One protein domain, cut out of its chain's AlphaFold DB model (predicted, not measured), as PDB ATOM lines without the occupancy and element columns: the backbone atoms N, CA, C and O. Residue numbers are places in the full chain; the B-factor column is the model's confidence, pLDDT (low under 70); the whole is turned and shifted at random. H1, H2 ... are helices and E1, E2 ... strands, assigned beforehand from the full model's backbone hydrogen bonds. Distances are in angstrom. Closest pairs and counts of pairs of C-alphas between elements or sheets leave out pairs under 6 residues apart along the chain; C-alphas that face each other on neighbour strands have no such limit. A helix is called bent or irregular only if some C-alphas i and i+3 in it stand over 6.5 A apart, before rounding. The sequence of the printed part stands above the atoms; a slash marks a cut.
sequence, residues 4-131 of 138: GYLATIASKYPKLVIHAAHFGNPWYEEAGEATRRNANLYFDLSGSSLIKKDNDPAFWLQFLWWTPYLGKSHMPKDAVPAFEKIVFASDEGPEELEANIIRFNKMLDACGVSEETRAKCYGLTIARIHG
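AT A GLANCE: This is residues 4 to 131 of the 138 residues of the protein "Amidohydro-rel domain-containing protein" of Bacteroidetes bacterium RBG_19FT_COMBO_42_7 (UniProt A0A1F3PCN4). Two short parallel strands, E1 and E2, make a small sheet with H1 and H3 side by side over one face; H6 packs beside E2, and H8 lies beyond H6, on the side away from H1 and H3. The long helix H7 and the short H4 pack together past the strands' last residues, while the long link of residues 63 to 81 has no named element. The printed part has 128 residues, with named elements in the order H1, E1, H2, H3, E2, H4, H5, H6, H7, H8, and its class is mostly helix. It is compact, with a radius of gyration of the C-alphas of 14.0 A and spans of 40 by 28 by 28 A.

HOW THE PARTS SIT: H1, residues 4 to 12, and H3, residues 28 to 37, touch at a shallow tilt of 9 degrees and run the same way, with the C-alphas of Ala 7 and Ala 34 closest, 5.0 A apart. E1, residues 18 to 20, and E2, residues 41 to 43, are parallel neighbours at 28 degrees; N 20 and O 42 are within hydrogen-bond range at 2.8 A, as are N 42 and O 18 at 2.8 A. With H2, residues 21 to 24, and H3 between them, E1 and E2 form a strand-helix-strand unit, two parallel neighbour strands joined through helices, with a right-handed crossover. H2 and H3 touch only at the corner by their link, the C-alphas of Gly 24 and Ala 31 being closest at 5.2 A. H4, residues 48 to 52, touches H7, residues 94 to 110, which meets it with residues 100 to 107 alone; the closest C-alphas are those of Leu 50 and Arg 103, 6.2 A apart. H5, residues 59 to 62, and H3 are near each other. H6, residues 82 to 85, touches H8, residues 115 to 129, with the C-alphas of Glu 84 and Thr 117 closest at 5.9 A. H7 and H8 are close but not clearly touching, at a steep tilt of 56 degrees, opposite ways; the C-alphas of Leu 108 and Arg 118 are closest, at 7.5 A. Every O i to N i+4 pair is within hydrogen-bond range in H1, H3 and H4, against 11 of 13 in H7 and 8 of 11 in H8; H2, H5 and H6 are too short for such a pair.

IN THESE COORDINATES: H1 begins at C-alpha 4, (119.764, 160.704, 122.553), and is 12.4 A long; H3 is 14.2 A long. H7, 25.2 A long, begins at C-alpha 94, (94.158, 156.517, 141.641). H8, 19.8 A long, ends at C-alpha 129, (98.011, 163.427, 118.014). Three helices are irregular: C-alphas 21 and 24 of H2 are 7.3 A apart, 95 and 98 of H7 7.2 A, and 122 and 125 of H8 7.8 A.

THE WHOLE: The two C-alphas farthest apart are those of Ser 73 and Glu 95, at 45.7 A. The printed part has no cut, and the link from H5 to H6, with 19 residues, is long. The mean pLDDT of the printed part is 97.1, and no printed residue is under 70.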
ATOM      1  N   GLY A   4     119.018 160.706 123.820       96.50
ATOM      2  CA  GLY A   4     119.764 160.704 122.553       96.50
ATOM      3  C   GLY A   4     119.331 159.605 121.565       96.50
ATOM      4  O   GLY A   4     119.284 159.831 120.352       96.50
ATOM      5  N   TYR A   5     118.923 158.432 122.064       96.88
ATOM      6  CA  TYR A   5     118.392 157.363 121.210       96.88
ATOM      7  C   TYR A   5     117.039 157.735 120.598       96.88
ATOM      8  O   TYR A   5     116.822 157.523 119.405       96.88
ATOM      9  N   LEU A   6     116.151 158.356 121.382       97.12
ATOM     10  CA  LEU A   6     114.882 158.867 120.868       97.12
ATOM     11  C   LEU A   6     115.091 159.983 119.855       97.12
ATOM     12  O   LEU A   6     114.399 159.995 118.846       97.12
ATOM     13  N   ALA A   7     116.054 160.880 120.083       97.56
ATOM     14  CA  ALA A   7     116.382 161.936 119.132       97.56
ATOM     15  C   ALA A   7     116.760 161.351 117.764       97.56
ATOM     16  O   ALA A   7     116.295 161.827 116.733       97.56
ATOM     17  N   THR A   8     117.539 160.264 117.759       98.00
ATOM     18  CA  THR A   8     117.924 159.557 116.530       98.00
ATOM     19  C   THR A   8     116.706 158.971 115.814       98.00
ATOM     20  O   THR A   8     116.572 159.122 114.600       98.00
ATOM     21  N   ILE A   9     115.792 158.331 116.551       98.25
ATOM     22  CA  ILE A   9     114.555 157.777 115.982       98.25
ATOM     23  C   ILE A   9     113.658 158.905 115.452       98.25
ATOM     24  O   ILE A   9     113.207 158.838 114.310       98.25
ATOM     25  N   ALA A  10     113.447 159.959 116.240       98.00
ATOM     26  CA  ALA A  10     112.605 161.099 115.896       98.00
ATOM     27  C   ALA A  10     113.085 161.791 114.612       98.00
ATOM     28  O   ALA A  10     112.287 162.008 113.700       98.00
ATOM     29  N   SER A  11     114.396 162.037 114.503       96.69
ATOM     30  CA  SER A  11     115.009 162.636 113.315       96.69
ATOM     31  C   SER A  11     114.933 161.721 112.090       96.69
ATOM     32  O   SER A  11     114.726 162.198 110.976       96.69
ATOM     33  N   LYS A  12     115.089 160.400 112.268       98.31
ATOM     34  CA  LYS A  12     115.047 159.430 111.162       98.31
ATOM     35  C   LYS A  12     113.630 159.189 110.638       98.31
ATOM     36  O   LYS A  12     113.456 158.919 109.451       98.31
ATOM     37  N   TYR A  13     112.625 159.291 111.504       98.25
ATOM     38  CA  TYR A  13     111.226 159.020 111.183       98.25
ATOM     39  C   TYR A  13     110.348 160.231 111.534       98.25
ATOM     40  O   TYR A  13     109.532 160.147 112.448       98.25
ATOM     41  N   PRO A  14     110.443 161.352 110.795       96.56
ATOM     42  CA  PRO A  14     109.769 162.608 111.152       96.56
ATOM     43  C   PRO A  14     108.232 162.524 111.163       96.56
ATOM     44  O   PRO A  14     107.568 163.387 111.729       96.56
ATOM     45  N   LYS A  15     107.652 161.487 110.544       97.12
ATOM     46  CA  LYS A  15     106.202 161.221 110.555       97.12
ATOM     47  C   LYS A  15     105.741 160.382 111.753       97.12
ATOM     48  O   LYS A  15     104.544 160.298 111.997       97.12
ATOM     49  N   LEU A  16     106.663 159.740 112.472       97.94
ATOM     50  CA  LEU A  16     106.355 159.004 113.692       97.94
ATOM     51  C   LEU A  16     106.269 160.000 114.844       97.94
ATOM     52  O   LEU A  16     107.284 160.580 115.218       97.94
ATOM     53  N   VAL A  17     105.081 160.193 115.409       98.06
ATOM     54  CA  VAL A  17     104.934 160.955 116.652       98.06
ATOM     55  C   VAL A  17     105.379 160.081 117.818       98.06
ATOM     56  O   VAL A  17     104.942 158.940 117.946       98.06
ATOM     57  N   ILE A  18     106.260 160.617 118.654       98.19
ATOM     58  CA  ILE A  18     106.821 159.930 119.812       98.19
ATOM     59  C   ILE A  18     106.391 160.696 121.056       98.19
ATOM     60  O   ILE A  18     106.738 161.863 121.209       98.19
ATOM     61  N   HIS A  19     105.669 160.029 121.947       97.62
ATOM     62  CA  HIS A  19     105.458 160.463 123.325       97.62
ATOM     63  C   HIS A  19     106.368 159.614 124.210       97.62
ATOM     64  O   HIS A  19     106.237 158.394 124.264       97.62
ATOM     65  N   ALA A  20     107.342 160.257 124.844       97.69
ATOM     66  CA  ALA A  20     108.322 159.618 125.700       97.69
ATOM     67  C   ALA A  20     108.082 159.924 127.183       97.69
ATOM     68  O   ALA A  20     107.837 161.064 127.568       97.69
ATOM     69  N   ALA A  21     108.213 158.906 128.024       96.81
ATOM     70  CA  ALA A  21     107.978 159.053 129.452       96.81
ATOM     71  C   ALA A  21     109.149 159.723 130.198       96.81
ATOM     72  O   ALA A  21     110.325 159.585 129.827       96.81
ATOM     73  N   HIS A  22     108.810 160.396 131.298       96.94
ATOM     74  CA  HIS A  22     109.711 160.833 132.375       96.94
ATOM     75  C   HIS A  22     110.743 161.921 132.022       96.94
ATOM     76  O   HIS A  22     111.721 162.095 132.757       96.94
ATOM     77  N   PHE A  23     110.568 162.635 130.905       97.62
ATOM     78  CA  PHE A  23     111.459 163.697 130.405       97.62
ATOM     79  C   PHE A  23     112.955 163.368 130.520       97.62
ATOM     80  O   PHE A  23     113.778 164.182 130.925       97.62
ATOM     81  N   GLY A  24     113.316 162.123 130.203       96.12
ATOM     82  CA  GLY A  24     114.707 161.683 130.177       96.12
ATOM     83  C   GLY A  24     115.362 161.404 131.526       96.12
ATOM     84  O   GLY A  24     116.531 161.039 131.498       96.12
ATOM     85  N   ASN A  25     114.657 161.496 132.661       96.19
ATOM     86  CA  ASN A  25     115.178 161.240 134.015       96.19
ATOM     87  C   ASN A  25     116.260 160.127 134.048       96.19
ATOM     88  O   ASN A  25     115.943 158.970 133.731       96.19
ATOM     89  N   PRO A  26     117.529 160.434 134.404       95.00
ATOM     90  CA  PRO A  26     118.056 161.726 134.885       95.00
ATOM     91  C   PRO A  26     118.707 162.653 133.820       95.00
ATOM     92  O   PRO A  26     119.279 163.670 134.187       95.00
ATOM     93  N   TRP A  27     118.655 162.322 132.529       97.75
ATOM     94  CA  TRP A  27     119.302 163.017 131.399       97.75
ATOM     95  C   TRP A  27     118.461 164.183 130.833       97.75
ATOM     96  O   TRP A  27     118.071 164.173 129.661       97.75
ATOM     97  N   TYR A  28     118.133 165.171 131.665       97.56
ATOM     98  CA  TYR A  28     117.199 166.252 131.315       97.56
ATOM     99  C   TYR A  28     117.711 167.182 130.202       97.56
ATOM    100  O   TYR A  28     116.933 167.611 129.350       97.56
ATOM    101  N   GLU A  29     119.019 167.433 130.153       97.44
ATOM    102  CA  GLU A  29     119.691 168.208 129.106       97.44
ATOM    103  C   GLU A  29     119.472 167.571 127.731       97.44
ATOM    104  O   GLU A  29     119.104 168.241 126.764       97.44
ATOM    105  N   GLU A  30     119.651 166.247 127.655       97.88
ATOM    106  CA  GLU A  30     119.434 165.500 126.420       97.88
ATOM    107  C   GLU A  30     117.959 165.512 126.018       97.88
ATOM    108  O   GLU A  30     117.659 165.626 124.831       97.88
ATOM    109  N   ALA A  31     117.033 165.413 126.978       98.12
ATOM    110  CA  ALA A  31     115.600 165.469 126.700       98.12
ATOM    111  C   ALA A  31     115.183 166.838 126.155       98.12
ATOM    112  O   ALA A  31     114.489 166.894 125.137       98.12
ATOM    113  N   GLY A  32     115.638 167.931 126.774       97.69
ATOM    114  CA  GLY A  32     115.356 169.296 126.327       97.69
ATOM    115  C   GLY A  32     115.836 169.540 124.899       97.69
ATOM    116  O   GLY A  32     115.047 169.927 124.034       97.69
ATOM    117  N   GLU A  33     117.098 169.219 124.608       97.25
ATOM    118  CA  GLU A  33     117.668 169.420 123.273       97.25
ATOM    119  C   GLU A  33     117.058 168.486 122.220       97.25
ATOM    120  O   GLU A  33     116.737 168.930 121.114       97.25
ATOM    121  N   ALA A  34     116.814 167.214 122.556       97.38
ATOM    122  CA  ALA A  34     116.127 166.284 121.660       97.38
ATOM    123  C   ALA A  34     114.727 166.794 121.298       97.38
ATOM    124  O   ALA A  34     114.359 166.804 120.123       97.38
ATOM    125  N   THR A  35     113.967 167.252 122.292       97.00
ATOM    126  CA  THR A  35     112.605 167.773 122.125       97.00
ATOM    127  C   THR A  35     112.592 169.041 121.281       97.00
ATOM    128  O   THR A  35     111.800 169.157 120.346       97.00
ATOM    129  N   ARG A  36     113.502 169.978 121.567       96.94
ATOM    130  CA  ARG A  36     113.631 171.244 120.838       96.94
ATOM    131  C   ARG A  36     113.949 171.024 119.362       96.94
ATOM    132  O   ARG A  36     113.455 171.762 118.519       96.94
ATOM    133  N   ARG A  37     114.783 170.025 119.050       96.25
ATOM    134  CA  ARG A  37     115.257 169.721 117.687       96.25
ATOM    135  C   ARG A  37     114.295 168.869 116.860       96.25
ATOM    136  O   ARG A  37     114.471 168.821 115.646       96.25
ATOM    137  N   ASN A  38     113.324 168.197 117.481       97.56
ATOM    138  CA  ASN A  38     112.444 167.243 116.805       97.56
ATOM    139  C   ASN A  38     110.965 167.600 117.013       97.56
ATOM    140  O   ASN A  38     110.388 167.372 118.079       97.56
ATOM    141  N   ALA A  39     110.312 168.092 115.955       96.25
ATOM    142  CA  ALA A  39     108.902 168.489 115.986       96.25
ATOM    143  C   ALA A  39     107.950 167.348 116.402       96.25
ATOM    144  O   ALA A  39     106.911 167.592 117.017       96.25
ATOM    145  N   ASN A  40     108.330 166.097 116.141       97.81
ATOM    146  CA  ASN A  40     107.561 164.887 116.419       97.81
ATOM    147  C   ASN A  40     107.845 164.232 117.785       97.81
ATOM    148  O   ASN A  40     107.198 163.238 118.098       97.81
ATOM    149  N   LEU A  41     108.762 164.762 118.601       98.12
ATOM    150  CA  LEU A  41     109.111 164.191 119.910       98.12
ATOM    151  C   LEU A  41     108.507 165.000 121.060       98.12
ATOM    152  O   LEU A  41     108.821 166.174 121.205       98.12
ATOM    153  N   TYR A  42     107.654 164.384 121.865       98.56
ATOM    154  CA  TYR A  42     106.972 164.954 123.027       98.56
ATOM    155  C   TYR A  42     107.334 164.154 124.271       98.56
ATOM    156  O   TYR A  42     107.719 162.987 124.165       98.56
ATOM    157  N   PHE A  43     107.170 164.756 125.442       98.50
ATOM    158  CA  PHE A  43     107.436 164.078 126.701       98.50
ATOM    159  C   PHE A  43     106.379 164.358 127.758       98.50
ATOM    160  O   PHE A  43     105.810 165.443 127.789       98.50
ATOM    161  N   ASP A  44     106.191 163.417 128.674       98.25
ATOM    162  CA  ASP A  44     105.604 163.706 129.981       98.25
ATOM    163  C   ASP A  44     106.679 163.839 131.068       98.25
ATOM    164  O   ASP A  44     107.856 163.523 130.862       98.25
ATOM    165  N   LEU A  45     106.254 164.314 132.240       97.75
ATOM    166  CA  LEU A  45     107.073 164.441 133.450       97.75
ATOM    167  C   LEU A  45     106.701 163.403 134.521       97.75
ATOM    168  O   LEU A  45     107.071 163.571 135.685       97.75
ATOM    169  N   SER A  46     105.976 162.354 134.122       95.38
ATOM    170  CA  SER A  46     105.471 161.306 135.008       95.38
ATOM    171  C   SER A  46     106.595 160.529 135.703       95.38
ATOM    172  O   SER A  46     107.780 160.643 135.350       95.38
ATOM    173  N   GLY A  47     106.235 159.730 136.703       94.25
ATOM    174  CA  GLY A  47     107.170 159.006 137.554       94.25
ATOM    175  C   GLY A  47     107.897 159.947 138.521       94.25
ATOM    176  O   GLY A  47     107.380 160.969 138.968       94.25
ATOM    177  N   SER A  48     109.157 159.649 138.844       95.75
ATOM    178  CA  SER A  48     109.856 160.347 139.943       95.75
ATOM    179  C   SER A  48     110.345 161.776 139.645       95.75
ATOM    180  O   SER A  48     110.911 162.413 140.531       95.75
ATOM    181  N   SER A  49     110.177 162.298 138.427       95.88
ATOM    182  CA  SER A  49     110.736 163.599 138.018       95.88
ATOM    183  C   SER A  49     110.161 164.772 138.816       95.88
ATOM    184  O   SER A  49     110.923 165.560 139.376       95.88
ATOM    185  N   LEU A  50     108.831 164.859 138.925       97.19
ATOM    186  CA  LEU A  50     108.167 165.910 139.701       97.19
ATOM    187  C   LEU A  50     108.411 165.755 141.208       97.19
ATOM    188  O   LEU A  50     108.595 166.750 141.897       97.19
ATOM    189  N   ILE A  51     108.506 164.518 141.709       97.00
ATOM    190  CA  ILE A  51     108.820 164.232 143.118       97.00
ATOM    191  C   ILE A  51     110.226 164.738 143.471       97.00
ATOM    192  O   ILE A  51     110.404 165.477 144.436       97.00
ATOM    193  N   LYS A  52     111.238 164.397 142.661       96.06
ATOM    194  CA  LYS A  52     112.638 164.811 142.878       96.06
ATOM    195  C   LYS A  52     112.829 166.329 142.856       96.06
ATOM    196  O   LYS A  52     113.826 166.816 143.385       96.06
ATOM    197  N   LYS A  53     111.933 167.054 142.184       96.94
ATOM    198  CA  LYS A  53     112.036 168.496 141.921       96.94
ATOM    199  C   LYS A  53     110.952 169.311 142.615       96.94
ATOM    200  O   LYS A  53     110.815 170.493 142.337       96.94
ATOM    201  N   ASP A  54     110.232 168.721 143.566       96.06
ATOM    202  CA  ASP A  54     109.132 169.408 144.244       96.06
ATOM    203  C   ASP A  54     109.600 170.643 145.045       96.06
ATOM    204  O   ASP A  54     108.878 171.633 145.156       96.06
ATOM    205  N   ASN A  55     110.842 170.643 145.539       97.75
ATOM    206  CA  ASN A  55     111.437 171.797 146.228       97.75
ATOM    207  C   ASN A  55     111.986 172.883 145.280       97.75
ATOM    208  O   ASN A  55     112.333 173.965 145.744       97.75
ATOM    209  N   ASP A  56     112.064 172.610 143.976       98.06
ATOM    210  CA  ASP A  56     112.485 173.557 142.936       98.06
ATOM    211  C   ASP A  56     111.610 173.373 141.679       98.06
ATOM    212  O   ASP A  56     112.046 172.816 140.667       98.06
ATOM    213  N   PRO A  57     110.335 173.793 141.727       97.44
ATOM    214  CA  PRO A  57     109.403 173.576 140.623       97.44
ATOM    215  C   PRO A  57     109.762 174.364 139.349       97.44
ATOM    216  O   PRO A  57     109.267 174.023 138.277       97.44
ATOM    217  N   ALA A  58     110.640 175.373 139.436       98.38
ATOM    218  CA  ALA A  58     111.151 176.130 138.290       98.38
ATOM    219  C   ALA A  58     112.353 175.454 137.595       98.38
ATOM    220  O   ALA A  58     112.786 175.918 136.537       98.38
ATOM    221  N   PHE A  59     112.866 174.340 138.139       98.25
ATOM    222  CA  PHE A  59     114.000 173.560 137.618       98.25
ATOM    223  C   PHE A  59     113.943 173.324 136.099       98.25
ATOM    224  O   PHE A  59     114.959 173.362 135.406       98.25
ATOM    225  N   TRP A  60     112.745 173.116 135.556       98.25
ATOM    226  CA  TRP A  60     112.519 172.778 134.152       98.25
ATOM    227  C   TRP A  60     112.858 173.904 133.171       98.25
ATOM    228  O   TRP A  60     113.163 173.615 132.013       98.25
ATOM    229  N   LEU A  61     112.882 175.166 133.620       98.31
ATOM    230  CA  LEU A  61     113.279 176.311 132.790       98.31
ATOM    231  C   LEU A  61     114.714 176.192 132.266       98.31
ATOM    232  O   LEU A  61     115.027 176.772 131.230       98.31
ATOM    233  N   GLN A  62     115.566 175.411 132.933       98.00
ATOM    234  CA  GLN A  62     116.937 175.145 132.489       98.00
ATOM    235  C   GLN A  62     116.977 174.378 131.156       98.00
ATOM    236  O   GLN A  62     117.895 174.567 130.361       98.00
ATOM    237  N   PHE A  63     115.964 173.548 130.879       98.12
ATOM    238  CA  PHE A  63     115.906 172.695 129.684       98.12
ATOM    239  C   PHE A  63     114.829 173.146 128.694       98.12
ATOM    240  O   PHE A  63     115.004 172.991 127.490       98.12
ATOM    241  N   LEU A  64     113.739 173.744 129.182       98.19
ATOM    242  CA  LEU A  64     112.600 174.251 128.403       98.19
ATOM    243  C   LEU A  64     112.704 175.770 128.157       98.19
ATOM    244  O   LEU A  64     111.728 176.511 128.258       98.19
ATOM    245  N   TRP A  65     113.908 176.247 127.839       96.56
ATOM    246  CA  TRP A  65     114.270 177.672 127.829       96.56
ATOM    247  C   TRP A  65     113.881 178.438 126.551       96.56
ATOM    248  O   TRP A  65     113.946 179.666 126.520       96.56
ATOM    249  N   TRP A  66     113.535 177.748 125.460       97.12
ATOM    250  CA  TRP A  66     113.619 178.332 124.112       97.12
ATOM    251  C   TRP A  66     112.417 179.172 123.662       97.12
ATOM    252  O   TRP A  66     112.503 179.830 122.624       97.12
ATOM    253  N   THR A  67     111.310 179.195 124.411       96.75
ATOM    254  CA  THR A  67     110.100 179.955 124.036       96.75
ATOM    255  C   THR A  67     110.383 181.432 123.700       96.75
ATOM    256  O   THR A  67     109.943 181.884 122.644       96.75
ATOM    257  N   PRO A  68     111.173 182.195 124.485       96.06
ATOM    258  CA  PRO A  68     111.483 183.600 124.178       96.06
ATOM    259  C   PRO A  68     112.423 183.797 122.972       96.06
ATOM    260  O   PRO A  68     112.762 184.932 122.613       96.06
ATOM    261  N   TYR A  69     112.902 182.705 122.371       96.88
ATOM    262  CA  TYR A  69     113.877 182.700 121.281       96.88
ATOM    263  C   TYR A  69     113.314 182.174 119.960       96.88
ATOM    264  O   TYR A  69     114.047 182.125 118.973       96.88
ATOM    265  N   LEU A  70     112.026 181.821 119.903       96.25
ATOM    266  CA  LEU A  70     111.369 181.422 118.658       96.25
ATOM    267  C   LEU A  70     111.571 182.478 117.558       96.25
ATOM    268  O   LEU A  70     111.505 183.682 117.807       96.25
ATOM    269  N   GLY A  71     111.877 182.017 116.343       95.00
ATOM    270  CA  GLY A  71     112.188 182.877 115.195       95.00
ATOM    271  C   GLY A  71     113.594 183.496 115.189       95.00
ATOM    272  O   GLY A  71     113.949 184.160 114.217       95.00
ATOM    273  N   LYS A  72     114.415 183.279 116.226       96.00
ATOM    274  CA  LYS A  72     115.809 183.757 116.289       96.00
ATOM    275  C   LYS A  72     116.799 182.693 115.794       96.00
ATOM    276  O   LYS A  72     116.449 181.534 115.571       96.00
ATOM    277  N   SER A  73     118.064 183.089 115.639       92.50
ATOM    278  CA  SER A  73     119.167 182.180 115.299       92.50
ATOM    279  C   SER A  73     119.238 180.975 116.245       92.50
ATOM    280  O   SER A  73     118.924 181.080 117.427       92.50
ATOM    281  N   HIS A  74     119.694 179.834 115.721       87.25
ATOM    282  CA  HIS A  74     119.829 178.554 116.438       87.25
ATOM    283  C   HIS A  74     118.518 177.880 116.882       87.25
ATOM    284  O   HIS A  74     118.562 176.822 117.524       87.25
ATOM    285  N   MET A  75     117.367 178.408 116.456       95.56
ATOM    286  CA  MET A  75     116.075 177.735 116.565       95.56
ATOM    287  C   MET A  75     115.692 177.003 115.275       95.56
ATOM    288  O   MET A  75     115.895 177.540 114.182       95.56
ATOM    289  N   PRO A  76     115.124 175.785 115.368       93.19
ATOM    290  CA  PRO A  76     114.426 175.179 114.241       93.19
ATOM    291  C   PRO A  76     113.303 176.089 113.734       93.19
ATOM    292  O   PRO A  76     112.655 176.783 114.517       93.19
ATOM    293  N   LYS A  77     113.080 176.089 112.415       91.88
ATOM    294  CA  LYS A  77     112.075 176.950 111.764       91.88
ATOM    295  C   LYS A  77     110.645 176.630 112.206       91.88
ATOM    296  O   LYS A  77     109.791 177.504 112.182       91.88
ATOM    297  N   ASP A  78     110.411 175.384 112.583       92.00
ATOM    298  CA  ASP A  78     109.146 174.797 113.017       92.00
ATOM    299  C   ASP A  78     109.079 174.597 114.541       92.00
ATOM    300  O   ASP A  78     108.232 173.855 115.040       92.00
ATOM    301  N   ALA A  79     109.972 175.244 115.300       95.19
ATOM    302  CA  ALA A  79     109.934 175.182 116.753       95.19
ATOM    303  C   ALA A  79     108.645 175.814 117.302       95.19
ATOM    304  O   ALA A  79     108.215 176.883 116.871       95.19
ATOM    305  N   VAL A  80     108.074 175.162 118.310       95.88
ATOM    306  CA  VAL A  80     106.904 175.623 119.071       95.88
ATOM    307  C   VAL A  80     107.329 176.044 120.484       95.88
ATOM    308  O   VAL A  80     108.449 175.708 120.899       95.88
ATOM    309  N   PRO A  81     106.482 176.762 121.250       97.38
ATOM    310  CA  PRO A  81     106.761 177.062 122.653       97.38
ATOM    311  C   PRO A  81     107.118 175.800 123.444       97.38
ATOM    312  O   PRO A  81     106.529 174.739 123.246       97.38
ATOM    313  N   ALA A  82     108.097 175.906 124.341       98.19
ATOM    314  CA  ALA A  82     108.745 174.741 124.932       98.19
ATOM    315  C   ALA A  82     107.784 173.821 125.688       98.19
ATOM    316  O   ALA A  82     107.804 172.606 125.503       98.19
ATOM    317  N   PHE A  83     106.882 174.410 126.470       98.56
ATOM    318  CA  PHE A  83     105.894 173.662 127.239       98.56
ATOM    319  C   PHE A  83     104.783 173.040 126.383       98.56
ATOM    320  O   PHE A  83     104.165 172.088 126.838       98.56
ATOM    321  N   GLU A  84     104.590 173.436 125.116       98.00
ATOM    322  CA  GLU A  84     103.682 172.701 124.210       98.00
ATOM    323  C   GLU A  84     104.194 171.298 123.856       98.00
ATOM    324  O   GLU A  84     103.453 170.469 123.320       98.00
ATOM    325  N   LYS A  85     105.471 171.024 124.142       98.44
ATOM    326  CA  LYS A  85     106.092 169.712 123.964       98.44
ATOM    327  C   LYS A  85     105.955 168.810 125.192       98.44
ATOM    328  O   LYS A  85     106.362 167.649 125.119       98.44
ATOM    329  N   ILE A  86     105.378 169.329 126.276       98.62
ATOM    330  CA  ILE A  86     105.081 168.581 127.492       98.62
ATOM    331  C   ILE A  86     103.616 168.146 127.470       98.62
ATOM    332  O   ILE A  86     102.733 168.934 127.142       98.62
ATOM    333  N   VAL A  87     103.359 166.887 127.808       98.44
ATOM    334  CA  VAL A  87     102.016 166.310 127.944       98.44
ATOM    335  C   VAL A  87     101.842 165.737 129.347       98.44
ATOM    336  O   VAL A  87     102.798 165.257 129.954       98.44
ATOM    337  N   PHE A  88     100.635 165.820 129.896       98.38
ATOM    338  CA  PHE A  88     100.338 165.270 131.212       98.38
ATOM    339  C   PHE A  88     100.272 163.738 131.160       98.38
ATOM    340  O   PHE A  88      99.644 163.159 130.275       98.38
ATOM    341  N   ALA A  89     100.896 163.094 132.143       97.50
ATOM    342  CA  ALA A  89     100.716 161.688 132.480       97.50
ATOM    343  C   ALA A  89     101.056 161.517 133.966       97.50
ATOM    344  O   ALA A  89     101.942 162.214 134.468       97.50
ATOM    345  N   SER A  90     100.371 160.606 134.659       96.25
ATOM    346  CA  SER A  90     100.600 160.400 136.089       96.25
ATOM    347  C   SER A  90     101.729 159.405 136.356       96.25
ATOM    348  O   SER A  90     102.652 159.750 137.085       96.25
ATOM    349  N   ASP A  91     101.699 158.229 135.712       96.31
ATOM    350  CA  ASP A  91     102.476 157.039 136.130       96.31
ATOM    351  C   ASP A  91     102.168 156.643 137.587       96.31
ATOM    352  O   ASP A  91     103.024 156.171 138.321       96.31
ATOM    353  N   GLU A  92     100.920 156.880 138.007       95.88
ATOM    354  CA  GLU A  92     100.443 156.678 139.376       95.88
ATOM    355  C   GLU A  92      99.093 155.952 139.394       95.88
ATOM    356  O   GLU A  92      98.290 156.082 138.458       95.88
ATOM    357  N   GLY A  93      98.823 155.246 140.495       96.38
ATOM    358  CA  GLY A  93      97.497 154.732 140.829       96.38
ATOM    359  C   GLY A  93      96.502 155.846 141.205       96.38
ATOM    360  O   GLY A  93      96.898 157.002 141.395       96.38
ATOM    361  N   PRO A  94      95.195 155.534 141.310       96.44
ATOM    362  CA  PRO A  94      94.158 156.517 141.641       96.44
ATOM    363  C   PRO A  94      94.420 157.310 142.929       96.44
ATOM    364  O   PRO A  94      94.096 158.492 142.995       96.44
ATOM    365  N   GLU A  95      95.017 156.670 143.931       97.19
ATOM    366  CA  GLU A  95      95.350 157.245 145.234       97.19
ATOM    367  C   GLU A  95      96.403 158.364 145.172       97.19
ATOM    368  O   GLU A  95      96.338 159.302 145.960       97.19
ATOM    369  N   GLU A  96      97.321 158.316 144.204       96.75
ATOM    370  CA  GLU A  96      98.407 159.295 144.047       96.75
ATOM    371  C   GLU A  96      98.149 160.299 142.905       96.75
ATOM    372  O   GLU A  96      98.904 161.260 142.717       96.75
ATOM    373  N   LEU A  97      97.056 160.127 142.149       96.94
ATOM    374  CA  LEU A  97      96.725 160.975 141.002       96.94
ATOM    375  C   LEU A  97      96.563 162.450 141.392       96.94
ATOM    376  O   LEU A  97      97.091 163.329 140.708       96.94
ATOM    377  N   GLU A  98      95.857 162.735 142.487       97.94
ATOM    378  CA  GLU A  98      95.649 164.111 142.955       97.94
ATOM    379  C   GLU A  98      96.981 164.783 143.312       97.94
ATOM    380  O   GLU A  98      97.269 165.893 142.862       97.94
ATOM    381  N   ALA A  99      97.847 164.078 144.044       97.12
ATOM    382  CA  ALA A  99      99.166 164.580 144.403       97.12
ATOM    383  C   ALA A  99     100.044 164.821 143.161       97.12
ATOM    384  O   ALA A  99     100.791 165.801 143.101       97.12
ATOM    385  N   ASN A 100      99.950 163.962 142.141       97.94
ATOM    386  CA  ASN A 100     100.640 164.154 140.867       97.94
ATOM    387  C   ASN A 100     100.153 165.415 140.129       97.94
ATOM    388  O   ASN A 100     100.978 166.237 139.723       97.94
ATOM    389  N   ILE A 101      98.834 165.620 140.045       98.44
ATOM    390  CA  ILE A 101      98.221 166.822 139.454       98.44
ATOM    391  C   ILE A 101      98.689 168.088 140.183       98.44
ATOM    392  O   ILE A 101      99.071 169.066 139.535       98.44
ATOM    393  N   ILE A 102      98.725 168.072 141.519       98.38
ATOM    394  CA  ILE A 102      99.218 169.199 142.327       98.38
ATOM    395  C   ILE A 102     100.668 169.539 141.958       98.38
ATOM    396  O   ILE A 102     100.980 170.703 141.701       98.38
ATOM    397  N   ARG A 103     101.555 168.539 141.879       98.19
ATOM    398  CA  ARG A 103     102.966 168.757 141.511       98.19
ATOM    399  C   ARG A 103     103.114 169.262 140.076       98.19
ATOM    400  O   ARG A 103     103.946 170.132 139.817       98.19
ATOM    401  N   PHE A 104     102.303 168.754 139.149       98.69
ATOM    402  CA  PHE A 104     102.308 169.213 137.763       98.69
ATOM    403  C   PHE A 104     101.872 170.681 137.661       98.69
ATOM    404  O   PHE A 104     102.565 171.477 137.030       98.69
ATOM    405  N   ASN A 105     100.798 171.078 138.350       98.75
ATOM    406  CA  ASN A 105     100.353 172.474 138.398       98.75
ATOM    407  C   ASN A 105     101.393 173.392 139.044       98.75
ATOM    408  O   ASN A 105     101.729 174.419 138.464       98.75
ATOM    409  N   LYS A 106     101.986 172.978 140.169       98.56
ATOM    410  CA  LYS A 106     103.062 173.724 140.837       98.56
ATOM    411  C   LYS A 106     104.245 173.993 139.901       98.56
ATOM    412  O   LYS A 106     104.808 175.086 139.913       98.56
ATOM    413  N   MET A 107     104.607 173.019 139.062       98.62
ATOM    414  CA  MET A 107     105.618 173.191 138.017       98.62
ATOM    415  C   MET A 107     105.181 174.205 136.949       98.62
ATOM    416  O   MET A 107     105.949 175.110 136.614       98.62
ATOM    417  N   LEU A 108     103.953 174.086 136.436       98.69
ATOM    418  CA  LEU A 108     103.416 175.002 135.426       98.69
ATOM    419  C   LEU A 108     103.329 176.443 135.950       98.69
ATOM    420  O   LEU A 108     103.582 177.378 135.193       98.69
ATOM    421  N   ASP A 109     102.963 176.628 137.222       98.75
ATOM    422  CA  ASP A 109     102.929 177.925 137.906       98.75
ATOM    423  C   ASP A 109     104.336 178.526 137.974       98.75
ATOM    424  O   ASP A 109     104.573 179.633 137.487       98.75
ATOM    425  N   ALA A 110     105.294 177.768 138.515       98.62
ATOM    426  CA  ALA A 110     106.669 178.224 138.704       98.62
ATOM    427  C   ALA A 110     107.391 178.540 137.383       98.62
ATOM    428  O   ALA A 110     108.261 179.408 137.346       98.62
ATOM    429  N   CYS A 111     107.021 177.860 136.296       98.62
ATOM    430  CA  CYS A 111     107.575 178.095 134.964       98.62
ATOM    431  C   CYS A 111     106.813 179.163 134.154       98.62
ATOM    432  O   CYS A 111     107.169 179.410 133.002       98.62
ATOM    433  N   GLY A 112     105.771 179.791 134.717       98.06
ATOM    434  CA  GLY A 112     105.003 180.846 134.048       98.06
ATOM    435  C   GLY A 112     104.240 180.367 132.807       98.06
ATOM    436  O   GLY A 112     104.124 181.103 131.826       98.06
ATOM    437  N   VAL A 113     103.755 179.121 132.811       98.44
ATOM    438  CA  VAL A 113     103.084 178.516 131.652       98.44
ATOM    439  C   VAL A 113     101.656 179.046 131.523       98.44
ATOM    440  O   VAL A 113     100.852 178.887 132.440       98.44
ATOM    441  N   SER A 114     101.333 179.643 130.369       97.81
ATOM    442  CA  SER A 114     100.016 180.233 130.086       97.81
ATOM    443  C   SER A 114      98.887 179.202 130.069       97.81
ATOM    444  O   SER A 114      99.100 178.058 129.670       97.81
ATOM    445  N   GLU A 115      97.661 179.619 130.397       98.06
ATOM    446  CA  GLU A 115      96.471 178.748 130.392       98.06
ATOM    447  C   GLU A 115      96.222 178.055 129.041       98.06
ATOM    448  O   GLU A 115      95.895 176.869 128.997       98.06
ATOM    449  N   GLU A 116      96.477 178.737 127.919       97.56
ATOM    450  CA  GLU A 116      96.407 178.117 126.588       97.56
ATOM    451  C   GLU A 116      97.390 176.940 126.456       97.56
ATOM    452  O   GLU A 116      97.045 175.869 125.951       97.56
ATOM    453  N   THR A 117      98.621 177.117 126.942       98.25
ATOM    454  CA  THR A 117      99.643 176.067 126.911       98.25
ATOM    455  C   THR A 117      99.314 174.956 127.905       98.25
ATOM    456  O   THR A 117      99.500 173.785 127.589       98.25
ATOM    457  N   ARG A 118      98.744 175.284 129.070       98.44
ATOM    458  CA  ARG A 118      98.283 174.290 130.051       98.44
ATOM    459  C   ARG A 118      97.214 173.377 129.476       98.44
ATOM    460  O   ARG A 118      97.306 172.166 129.653       98.44
ATOM    461  N   ALA A 119      96.253 173.920 128.731       98.12
ATOM    462  CA  ALA A 119      95.248 173.107 128.051       98.12
ATOM    463  C   ALA A 119      95.895 172.131 127.044       98.12
ATOM    464  O   ALA A 119      95.517 170.957 126.968       98.12
ATOM    465  N   LYS A 120      96.928 172.583 126.314       98.25
ATOM    466  CA  LYS A 120      97.740 171.721 125.435       98.25
ATOM    467  C   LYS A 120      98.443 170.611 126.213       98.25
ATOM    468  O   LYS A 120      98.330 169.456 125.797       98.25
ATOM    469  N   CYS A 121      99.071 170.936 127.341       98.50
ATOM    470  CA  CYS A 121      99.699 169.961 128.229       98.50
ATOM    471  C   CYS A 121      98.701 168.912 128.739       98.50
ATOM    472  O   CYS A 121      98.977 167.718 128.662       98.50
ATOM    473  N   TYR A 122      97.542 169.343 129.240       98.06
ATOM    474  CA  TYR A 122      96.570 168.456 129.885       98.06
ATOM    475  C   TYR A 122      95.830 167.529 128.925       98.06
ATOM    476  O   TYR A 122      95.396 166.456 129.338       98.06
ATOM    477  N   GLY A 123      95.670 167.903 127.655       95.88
ATOM    478  CA  GLY A 123      94.977 167.008 126.735       95.88
ATOM    479  C   GLY A 123      94.897 167.443 125.286       95.88
ATOM    480  O   GLY A 123      94.845 166.567 124.426       95.88
ATOM    481  N   LEU A 124      94.932 168.744 124.961       97.38
ATOM    482  CA  LEU A 124      94.717 169.156 123.563       97.38
ATOM    483  C   LEU A 124      95.826 168.645 122.628       97.38
ATOM    484  O   LEU A 124      95.546 168.300 121.479       97.38
ATOM    485  N   THR A 125      97.071 168.533 123.108       97.19
ATOM    486  CA  THR A 125      98.176 167.966 122.317       97.19
ATOM    487  C   THR A 125      97.957 166.481 122.026       97.19
ATOM    488  O   THR A 125      98.057 166.072 120.869       97.19
ATOM    489  N   ILE A 126      97.620 165.679 123.040       96.56
ATOM    490  CA  ILE A 126      97.386 164.235 122.889       96.56
ATOM    491  C   ILE A 126      96.122 163.969 122.063       96.56
ATOM    492  O   ILE A 126      96.159 163.152 121.144       96.56
ATOM    493  N   ALA A 127      95.042 164.722 122.287       97.00
ATOM    494  CA  ALA A 127      93.830 164.641 121.477       97.00
ATOM    495  C   ALA A 127      94.127 164.878 119.988       97.00
ATOM    496  O   ALA A 127      93.735 164.071 119.146       97.00
ATOM    497  N   ARG A 128      94.899 165.926 119.662       96.12
ATOM    498  CA  ARG A 128      95.344 166.204 118.288       96.12
ATOM    499  C   ARG A 128      96.173 165.058 117.707       96.12
ATOM    500  O   ARG A 128      95.942 164.677 116.563       96.12
ATOM    501  N   ILE A 129      97.133 164.522 118.464       95.44
ATOM    502  CA  ILE A 129      98.011 163.427 118.014       95.44
ATOM    503  C   ILE A 129      97.199 162.171 117.671       95.44
ATOM    504  O   ILE A 129      97.489 161.515 116.673       95.44
ATOM    505  N   HIS A 130      96.164 161.864 118.454       95.94
ATOM    506  CA  HIS A 130      95.304 160.698 118.240       95.94
ATOM    507  C   HIS A 130      94.093 160.961 117.333       95.94
ATOM    508  O   HIS A 130      93.283 160.060 117.133       95.94
ATOM    509  N   GLY A 131      93.946 162.170 116.779       95.69
ATOM    510  CA  GLY A 131      92.803 162.522 115.931       95.69
ATOM    511  C   GLY A 131      91.459 162.532 116.669       95.69
ATOM    512  O   GLY A 131      90.415 162.344 116.046       95.69
TER     513      GLY A 131